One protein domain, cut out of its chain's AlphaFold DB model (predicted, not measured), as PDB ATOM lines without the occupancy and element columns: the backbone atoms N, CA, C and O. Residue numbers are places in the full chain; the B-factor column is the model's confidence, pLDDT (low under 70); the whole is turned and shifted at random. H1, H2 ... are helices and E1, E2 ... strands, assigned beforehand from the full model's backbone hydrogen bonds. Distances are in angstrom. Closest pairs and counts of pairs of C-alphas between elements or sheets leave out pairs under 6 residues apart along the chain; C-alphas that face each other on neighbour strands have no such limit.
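What this domain is: This is residues 8 to 69 of the 83 residues of an uncharacterized protein of Rhizobium sp. GV031 (UniProt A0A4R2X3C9). A long hairpin of two strands, E1 and E2, makes the length of this elongated domain; the short E3 lies beside the later part of E2, and H1 packs over one face of the sheet, on E2 and E3. The turn of the hairpin, residues 34 and 35, is at one end, and the unnamed stretch of residues 8 to 23 is at the other. The printed part has 62 residues, with E1, E2, E3 and H1 in that order; the sheet E1 - E2 - E3 is antiparallel, and the class is mixed, helices and strands. The whole is only just loose, close to compact, with a radius of gyration of the C-alphas of 12.7 A and spans of 42 by 26 by 16 A.

Where its parts are: Residues 8 to 23 hold no named element. E1, residues 24 to 33, is 28.6 A long and begins at C-alpha 24 (-49.005, -9.625, -21.280). E2, residues 36 to 46, is 29.6 A long and bends by 54 degrees at residue 41. E3 is residues 52 to 55, 10.4 A. H1, residues 58 to 66, is 12.4 A long and ends at C-alpha 66 (-48.212, -18.906, -13.203).

How they stand to each other: The strands form a meander, each the antiparallel neighbour of the one before. In the hairpin of E1 and E2, N 29 and O 41 are 2.7 A apart, within hydrogen-bond range. In the hairpin of E2 and E3, N 44 and O 53 are 2.8 A apart, also within range. H1 is on the sheet at a height of 8.9 A, over E3 and only just over E2, where 3 of its 9 C-alphas fall. It runs along the strands, at 21 degrees to E3 on the local plane. The closest C-alphas of E3 and H1, those of Asp 55 and Leu 61, are 5.6 A apart; those of E2 and H1, Tyr 42 and Arg 58, are 5.9 A apart. E1 and H1 are near each other, with 5 pairs of C-alphas within 10 A. In H1 every O i to N i+4 pair is within hydrogen-bond range.

The domain as a whole: The two C-alphas farthest apart, those of His 15 and Asp 34, are 41.7 A apart. The printed part has no cut, and the links E1 to E2, E2 to E3 and E3 to H1 are tight. The mean pLDDT of the printed part is 92.6, and no printed residue is under 70.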
ATOM      1  N   LEU A   8     -49.928 -18.330 -20.250       93.88
ATOM      2  CA  LEU A   8     -49.782 -17.444 -19.100       93.88
ATOM      3  C   LEU A   8     -51.149 -17.215 -18.458       93.88
ATOM      4  O   LEU A   8     -52.131 -16.976 -19.160       93.88
ATOM      5  N   ARG A   9     -51.212 -17.279 -17.128       95.12
ATOM      6  CA  ARG A   9     -52.368 -16.791 -16.369       95.12
ATOM      7  C   ARG A   9     -52.460 -15.267 -16.447       95.12
ATOM      8  O   ARG A   9     -51.473 -14.592 -16.757       95.12
ATOM      9  N   ASP A  10     -53.621 -14.741 -16.074       97.00
ATOM     10  CA  ASP A  10     -53.834 -13.305 -15.903       97.00
ATOM     11  C   ASP A  10     -52.829 -12.698 -14.929       97.00
ATOM     12  O   ASP A  10     -52.387 -13.349 -13.979       97.00
ATOM     13  N   CYS A  11     -52.478 -11.432 -15.153       95.69
ATOM     14  CA  CYS A  11     -51.517 -10.735 -14.314       95.69
ATOM     15  C   CYS A  11     -51.915 -10.859 -12.832       95.69
ATOM     16  O   CYS A  11     -53.009 -10.425 -12.460       95.69
ATOM     17  N   PRO A  12     -51.036 -11.387 -11.962       92.12
ATOM     18  CA  PRO A  12     -51.386 -11.629 -10.564       92.12
ATOM     19  C   PRO A  12     -51.617 -10.344  -9.758       92.12
ATOM     20  O   PRO A  12     -52.144 -10.412  -8.653       92.12
ATOM     21  N   PHE A  13     -51.242  -9.183 -10.302       93.00
ATOM     22  CA  PHE A  13     -51.352  -7.887  -9.629       93.00
ATOM     23  C   PHE A  13     -52.563  -7.063 -10.081       93.00
ATOM     24  O   PHE A  13     -53.141  -6.342  -9.275       93.00
ATOM     25  N   CYS A  14     -52.938  -7.134 -11.363       95.94
ATOM     26  CA  CYS A  14     -54.009  -6.303 -11.931       95.94
ATOM     27  C   CYS A  14     -55.038  -7.080 -12.757       95.94
ATOM     28  O   CYS A  14     -55.867  -6.464 -13.423       95.94
ATOM     29  N   HIS A  15     -54.968  -8.415 -12.749       96.06
ATOM     30  CA  HIS A  15     -55.899  -9.321 -13.434       96.06
ATOM     31  C   HIS A  15     -56.057  -9.041 -14.934       96.06
ATOM     32  O   HIS A  15     -57.088  -9.306 -15.542       96.06
ATOM     33  N   THR A  16     -55.024  -8.462 -15.540       96.44
ATOM     34  CA  THR A  16     -54.968  -8.232 -16.978       96.44
ATOM     35  C   THR A  16     -54.818  -9.567 -17.703       96.44
ATOM     36  O   THR A  16     -53.966 -10.366 -17.326       96.44
ATOM     37  N   ASP A  17     -55.644  -9.773 -18.731       94.50
ATOM     38  CA  ASP A  17     -55.747 -11.011 -19.515       94.50
ATOM     39  C   ASP A  17     -54.381 -11.516 -20.010       94.50
ATOM     40  O   ASP A  17     -53.745 -10.889 -20.861       94.50
ATOM     41  N   GLY A  18     -53.945 -12.658 -19.468       92.00
ATOM     42  CA  GLY A  18     -52.653 -13.281 -19.773       92.00
ATOM     43  C   GLY A  18     -52.614 -13.998 -21.123       92.00
ATOM     44  O   GLY A  18     -51.538 -14.248 -21.681       92.00
ATOM     45  N   SER A  19     -53.787 -14.290 -21.691       91.75
ATOM     46  CA  SER A  19     -53.909 -14.884 -23.022       91.75
ATOM     47  C   SER A  19     -53.738 -13.863 -24.149       91.75
ATOM     48  O   SER A  19     -53.591 -14.259 -25.303       91.75
ATOM     49  N   ASN A  20     -53.709 -12.566 -23.820       92.62
ATOM     50  CA  ASN A  20     -53.585 -11.476 -24.776       92.62
ATOM     51  C   ASN A  20     -52.147 -10.930 -24.852       92.62
ATOM     52  O   ASN A  20     -51.641 -10.303 -23.922       92.62
ATOM     53  N   ASP A  21     -51.519 -11.120 -26.008       87.25
ATOM     54  CA  ASP A  21     -50.144 -10.721 -26.323       87.25
ATOM     55  C   ASP A  21     -49.883  -9.215 -26.306       87.25
ATOM     56  O   ASP A  21     -48.737  -8.814 -26.136       87.25
ATOM     57  N   GLU A  22     -50.910  -8.383 -26.473       91.62
ATOM     58  CA  GLU A  22     -50.805  -6.919 -26.384       91.62
ATOM     59  C   GLU A  22     -50.843  -6.432 -24.929       91.62
ATOM     60  O   GLU A  22     -50.547  -5.273 -24.627       91.62
ATOM     61  N   LYS A  23     -51.249  -7.314 -24.015       93.25
ATOM     62  CA  LYS A  23     -51.453  -7.005 -22.604       93.25
ATOM     63  C   LYS A  23     -50.393  -7.629 -21.710       93.25
ATOM     64  O   LYS A  23     -49.888  -6.969 -20.804       93.25
ATOM     65  N   VAL A  24     -50.066  -8.891 -21.964       95.44
ATOM     66  CA  VAL A  24     -49.005  -9.625 -21.280       95.44
ATOM     67  C   VAL A  24     -48.046 -10.170 -22.331       95.44
ATOM     68  O   VAL A  24     -48.365 -11.086 -23.095       95.44
ATOM     69  N   HIS A  25     -46.856  -9.589 -22.373       94.19
ATOM     70  CA  HIS A  25     -45.801  -9.943 -23.309       94.19
ATOM     71  C   HIS A  25     -44.920 -11.036 -22.715       94.19
ATOM     72  O   HIS A  25     -44.568 -10.961 -21.544       94.19
ATOM     73  N   PHE A  26     -44.533 -12.011 -23.535       93.69
ATOM     74  CA  PHE A  26     -43.459 -12.958 -23.239       93.69
ATOM     75  C   PHE A  26     -42.395 -12.809 -24.322       93.69
ATOM     76  O   PHE A  26     -42.700 -12.983 -25.504       93.69
ATOM     77  N   VAL A  27     -41.171 -12.459 -23.936       92.38
ATOM     78  CA  VAL A  27     -40.097 -12.124 -24.877       92.38
ATOM     79  C   VAL A  27     -38.822 -12.867 -24.498       92.38
ATOM     80  O   VAL A  27     -38.476 -12.958 -23.327       92.38
ATOM     81  N   GLY A  28     -38.116 -13.401 -25.495       91.69
ATOM     82  CA  GLY A  28     -36.729 -13.841 -25.344       91.69
ATOM     83  C   GLY A  28     -35.782 -12.688 -25.672       91.69
ATOM     84  O   GLY A  28     -35.791 -12.185 -26.796       91.69
ATOM     85  N   ASN A  29     -34.967 -12.270 -24.711       88.31
ATOM     86  CA  ASN A  29     -33.945 -11.249 -24.890       88.31
ATOM     87  C   ASN A  29     -32.755 -11.851 -25.641       88.31
ATOM     88  O   ASN A  29     -32.069 -12.745 -25.141       88.31
ATOM     89  N   MET A  30     -32.532 -11.381 -26.867       90.12
ATOM     90  CA  MET A  30     -31.434 -11.842 -27.712       90.12
ATOM     91  C   MET A  30     -30.160 -11.043 -27.445       90.12
ATOM     92  O   MET A  30     -30.164  -9.813 -27.505       90.12
ATOM     93  N   LEU A  31     -29.055 -11.755 -27.230       89.38
ATOM     94  CA  LEU A  31     -27.708 -11.205 -27.307       89.38
ATOM     95  C   LEU A  31     -27.121 -11.474 -28.691       89.38
ATOM     96  O   LEU A  31     -27.165 -12.596 -29.200       89.38
ATOM     97  N   PHE A  32     -26.551 -10.425 -29.279       89.25
ATOM     98  CA  PHE A  32     -25.870 -10.456 -30.570       89.25
ATOM     99  C   PHE A  32     -24.360 -10.356 -30.352       89.25
ATOM    100  O   PHE A  32     -23.898  -9.508 -29.590       89.25
ATOM    101  N   TYR A  33     -23.596 -11.209 -31.027       88.94
ATOM    102  CA  TYR A  33     -22.134 -11.195 -31.034       88.94
ATOM    103  C   TYR A  33     -21.621 -11.465 -32.456       88.94
ATOM    104  O   TYR A  33     -22.376 -11.928 -33.311       88.94
ATOM    105  N   ASP A  34     -20.331 -11.226 -32.714       80.75
ATOM    106  CA  ASP A  34     -19.719 -11.294 -34.060       80.75
ATOM    107  C   ASP A  34     -19.742 -12.689 -34.736       80.75
ATOM    108  O   ASP A  34     -19.198 -12.871 -35.822       80.75
ATOM    109  N   GLY A  35     -20.394 -13.685 -34.130       86.44
ATOM    110  CA  GLY A  35     -20.588 -15.030 -34.677       86.44
ATOM    111  C   GLY A  35     -22.036 -15.527 -34.670       86.44
ATOM    112  O   GLY A  35     -22.268 -16.671 -35.057       86.44
ATOM    113  N   GLY A  36     -23.009 -14.716 -34.238       89.56
ATOM    114  CA  GLY A  36     -24.418 -15.106 -34.223       89.56
ATOM    115  C   GLY A  36     -25.247 -14.421 -33.140       89.56
ATOM    116  O   GLY A  36     -24.858 -13.416 -32.549       89.56
ATOM    117  N   SER A  37     -26.421 -14.987 -32.881       89.62
ATOM    118  CA  SER A  37     -27.327 -14.539 -31.826       89.62
ATOM    119  C   SER A  37     -27.787 -15.719 -30.988       89.62
ATOM    120  O   SER A  37     -28.052 -16.794 -31.531       89.62
ATOM    121  N   TYR A  38     -27.936 -15.510 -29.686       88.75
ATOM    122  CA  TYR A  38     -28.567 -16.474 -28.788       88.75
ATOM    123  C   TYR A  38     -29.511 -15.757 -27.824       88.75
ATOM    124  O   TYR A  38     -29.353 -14.566 -27.561       88.75
ATOM    125  N   ILE A  39     -30.514 -16.474 -27.316       89.00
ATOM    126  CA  ILE A  39     -31.384 -15.956 -26.257       89.00
ATOM    127  C   ILE A  39     -30.614 -16.055 -24.942       89.00
ATOM    128  O   ILE A  39     -30.200 -17.147 -24.559       89.00
ATOM    129  N   SER A  40     -30.401 -14.922 -24.278       91.38
ATOM    130  CA  SER A  40     -29.675 -14.855 -23.008       91.38
ATOM    131  C   SER A  40     -30.588 -14.893 -21.793       91.38
ATOM    132  O   SER A  40     -30.162 -15.289 -20.717       91.38
ATOM    133  N   SER A  41     -31.822 -14.422 -21.951       93.38
ATOM    134  CA  SER A  41     -32.830 -14.407 -20.897       93.38
ATOM    135  C   SER A  41     -34.223 -14.272 -21.494       93.38
ATOM    136  O   SER A  41     -34.386 -14.004 -22.683       93.38
ATOM    137  N   TYR A  42     -35.236 -14.436 -20.660       94.81
ATOM    138  CA  TYR A  42     -36.640 -14.273 -20.987       94.81
ATOM    139  C   TYR A  42     -37.258 -13.224 -20.065       94.81
ATOM    140  O   TYR A  42     -36.804 -13.044 -18.932       94.81
ATOM    141  N   SER A  43     -38.298 -12.541 -20.532       95.06
ATOM    142  CA  SER A  43     -39.094 -11.624 -19.720       95.06
ATOM    143  C   SER A  43     -40.592 -11.823 -19.933       95.06
ATOM    144  O   SER A  43     -41.046 -12.171 -21.028       95.06
ATOM    145  N   ILE A  44     -41.362 -11.616 -18.862       95.94
ATOM    146  CA  ILE A  44     -42.814 -11.448 -18.905       95.94
ATOM    147  C   ILE A  44     -43.143 -10.044 -18.415       95.94
ATOM    148  O   ILE A  44     -42.795  -9.689 -17.290       95.94
ATOM    149  N   PHE A  45     -43.848  -9.268 -19.235       96.06
ATOM    150  CA  PHE A  45     -44.219  -7.886 -18.936       96.06
ATOM    151  C   PHE A  45     -45.725  -7.674 -19.081       96.06
ATOM    152  O   PHE A  45     -46.307  -8.048 -20.097       96.06
ATOM    153  N   CYS A  46     -46.362  -7.040 -18.095       97.25
ATOM    154  CA  CYS A  46     -47.778  -6.681 -18.156       97.25
ATOM    155  C   CYS A  46     -47.965  -5.177 -18.378       97.25
ATOM    156  O   CYS A  46     -47.677  -4.377 -17.490       97.25
ATOM    157  N   THR A  47     -48.572  -4.787 -19.499       96.25
ATOM    158  CA  THR A  47     -48.835  -3.375 -19.839       96.25
ATOM    159  C   THR A  47     -49.876  -2.719 -18.933       96.25
ATOM    160  O   THR A  47     -49.877  -1.501 -18.784       96.25
ATOM    161  N   GLY A  48     -50.742  -3.516 -18.296       94.94
ATOM    162  CA  GLY A  48     -51.793  -3.024 -17.401       94.94
ATOM    163  C   GLY A  48     -51.272  -2.378 -16.111       94.94
ATOM    164  O   GLY A  48     -51.759  -1.320 -15.722       94.94
ATOM    165  N   CYS A  49     -50.292  -2.995 -15.443       96.19
ATOM    166  CA  CYS A  49     -49.727  -2.498 -14.180       96.19
ATOM    167  C   CYS A  49     -48.221  -2.219 -14.220       96.19
ATOM    168  O   CYS A  49     -47.674  -1.731 -13.236       96.19
ATOM    169  N   GLY A  50     -47.548  -2.534 -15.327       95.25
ATOM    170  CA  GLY A  50     -46.115  -2.325 -15.495       95.25
ATOM    171  C   GLY A  50     -45.227  -3.340 -14.773       95.25
ATOM    172  O   GLY A  50     -44.021  -3.126 -14.712       95.25
ATOM    173  N   VAL A  51     -45.780  -4.428 -14.217       95.31
ATOM    174  CA  VAL A  51     -44.941  -5.470 -13.610       95.31
ATOM    175  C   VAL A  51     -44.139  -6.201 -14.684       95.31
ATOM    176  O   VAL A  51     -44.677  -6.568 -15.734       95.31
ATOM    177  N   GLU A  52     -42.869  -6.442 -14.384       95.44
ATOM    178  CA  GLU A  52     -41.944  -7.191 -15.222       95.44
ATOM    179  C   GLU A  52     -41.234  -8.253 -14.381       95.44
ATOM    180  O   GLU A  52     -40.777  -7.972 -13.271       95.44
ATOM    181  N   LEU A  53     -41.149  -9.474 -14.907       94.44
ATOM    182  CA  LEU A  53     -40.303 -10.539 -14.379       94.44
ATOM    183  C   LEU A  53     -39.313 -10.962 -15.459       94.44
ATOM    184  O   LEU A  53     -39.709 -11.147 -16.607       94.44
ATOM    185  N   CYS A  54     -38.063 -11.187 -15.067       94.62
ATOM    186  CA  CYS A  54     -37.008 -11.679 -15.946       94.62
ATOM    187  C   CYS A  54     -36.365 -12.927 -15.341       94.62
ATOM    188  O   CYS A  54     -36.231 -13.020 -14.119       94.62
ATOM    189  N   ASP A  55     -35.959 -13.868 -16.188       93.62
ATOM    190  CA  ASP A  55     -35.186 -15.043 -15.780       93.62
ATOM    191  C   ASP A  55     -34.326 -15.553 -16.944       93.62
ATOM    192  O   ASP A  55     -34.654 -15.336 -18.110       93.62
ATOM    193  N   GLU A  56     -33.226 -16.235 -16.645       92.50
ATOM    194  CA  GLU A  56     -32.409 -16.916 -17.658       92.50
ATOM    195  C   GLU A  56     -33.132 -18.162 -18.188       92.50
ATOM    196  O   GLU A  56     -33.027 -18.498 -19.370       92.50
ATOM    197  N   TYR A  57     -33.931 -18.810 -17.334       91.62
ATOM    198  CA  TYR A  57     -34.622 -20.051 -17.650       91.62
ATOM    199  C   TYR A  57     -36.089 -19.796 -18.008       91.62
ATOM    200  O   TYR A  57     -36.897 -19.347 -17.192       91.62
ATOM    201  N   ARG A  58     -36.456 -20.137 -19.251       92.25
ATOM    202  CA  ARG A  58     -37.815 -19.972 -19.795       92.25
ATOM    203  C   ARG A  58     -38.897 -20.576 -18.904       92.25
ATOM    204  O   ARG A  58     -39.879 -19.905 -18.596       92.25
ATOM    205  N   ASP A  59     -38.746 -21.846 -18.551       92.19
ATOM    206  CA  ASP A  59     -39.805 -22.589 -17.865       92.19
ATOM    207  C   ASP A  59     -39.947 -22.133 -16.408       92.19
ATOM    208  O   ASP A  59     -41.061 -22.043 -15.901       92.19
ATOM    209  N   ASP A  60     -38.849 -21.735 -15.767       92.25
ATOM    210  CA  ASP A  60     -38.845 -21.198 -14.402       92.25
ATOM    211  C   ASP A  60     -39.573 -19.853 -14.339       92.25
ATOM    212  O   ASP A  60     -40.354 -19.603 -13.419       92.25
ATOM    213  N   LEU A  61     -39.377 -19.006 -15.354       94.12
ATOM    214  CA  LEU A  61     -40.106 -17.749 -15.492       94.12
ATOM    215  C   LEU A  61     -41.611 -17.978 -15.670       94.12
ATOM    216  O   LEU A  61     -42.418 -17.306 -15.025       94.12
ATOM    217  N   ILE A  62     -41.988 -18.923 -16.537       94.00
ATOM    218  CA  ILE A  62     -43.391 -19.268 -16.802       94.00
ATOM    219  C   ILE A  62     -44.046 -19.834 -15.539       94.00
ATOM    220  O   ILE A  62     -45.139 -19.400 -15.171       94.00
ATOM    221  N   ASP A  63     -43.378 -20.759 -14.853       93.94
ATOM    222  CA  ASP A  63     -43.861 -21.364 -13.613       93.94
ATOM    223  C   ASP A  63     -44.038 -20.310 -12.521       93.94
ATOM    224  O   ASP A  63     -45.105 -20.225 -11.906       93.94
ATOM    225  N   ARG A  64     -43.045 -19.431 -12.340       92.88
ATOM    226  CA  ARG A  64     -43.112 -18.324 -11.380       92.88
ATOM    227  C   ARG A  64     -44.263 -17.376 -11.700       92.88
ATOM    228  O   ARG A  64     -45.034 -17.031 -10.802       92.88
ATOM    229  N   TRP A  65     -44.425 -16.986 -12.966       94.88
ATOM    230  CA  TRP A  65     -45.546 -16.143 -13.382       94.88
ATOM    231  C   TRP A  65     -46.884 -16.812 -13.100       94.88
ATOM    232  O   TRP A  65     -47.780 -16.156 -12.569       94.88
ATOM    233  N   ASN A  66     -47.004 -18.107 -13.398       94.69
ATOM    234  CA  ASN A  66     -48.212 -18.906 -13.203       94.69
ATOM    235  C   ASN A  66     -48.463 -19.316 -11.743       94.69
ATOM    236  O   ASN A  66     -49.551 -19.796 -11.429       94.69
ATOM    237  N   GLY A  67     -47.517 -19.057 -10.836       91.50
ATOM    238  CA  GLY A  67     -47.617 -19.422  -9.424       91.50
ATOM    239  C   GLY A  67     -47.474 -20.924  -9.175       91.50
ATOM    240  O   GLY A  67     -48.021 -21.429  -8.196       91.50
ATOM    241  N   VAL A  68     -46.781 -21.639 -10.061       91.12
ATOM    242  CA  VAL A  68     -46.449 -23.053  -9.883       91.12
ATOM    243  C   VAL A  68     -45.314 -23.151  -8.867       91.12
ATOM    244  O   VAL A  68     -44.227 -22.616  -9.075       91.12
ATOM    245  N   VAL A  69     -45.570 -23.826  -7.747       80.00
ATOM    246  CA  VAL A  69     -44.549 -24.117  -6.735       80.00
ATOM    247  C   VAL A  69     -43.855 -25.413  -7.132       80.00
ATOM    248  O   VAL A  69     -44.486 -26.470  -7.131       80.00
TER     249      VAL A  69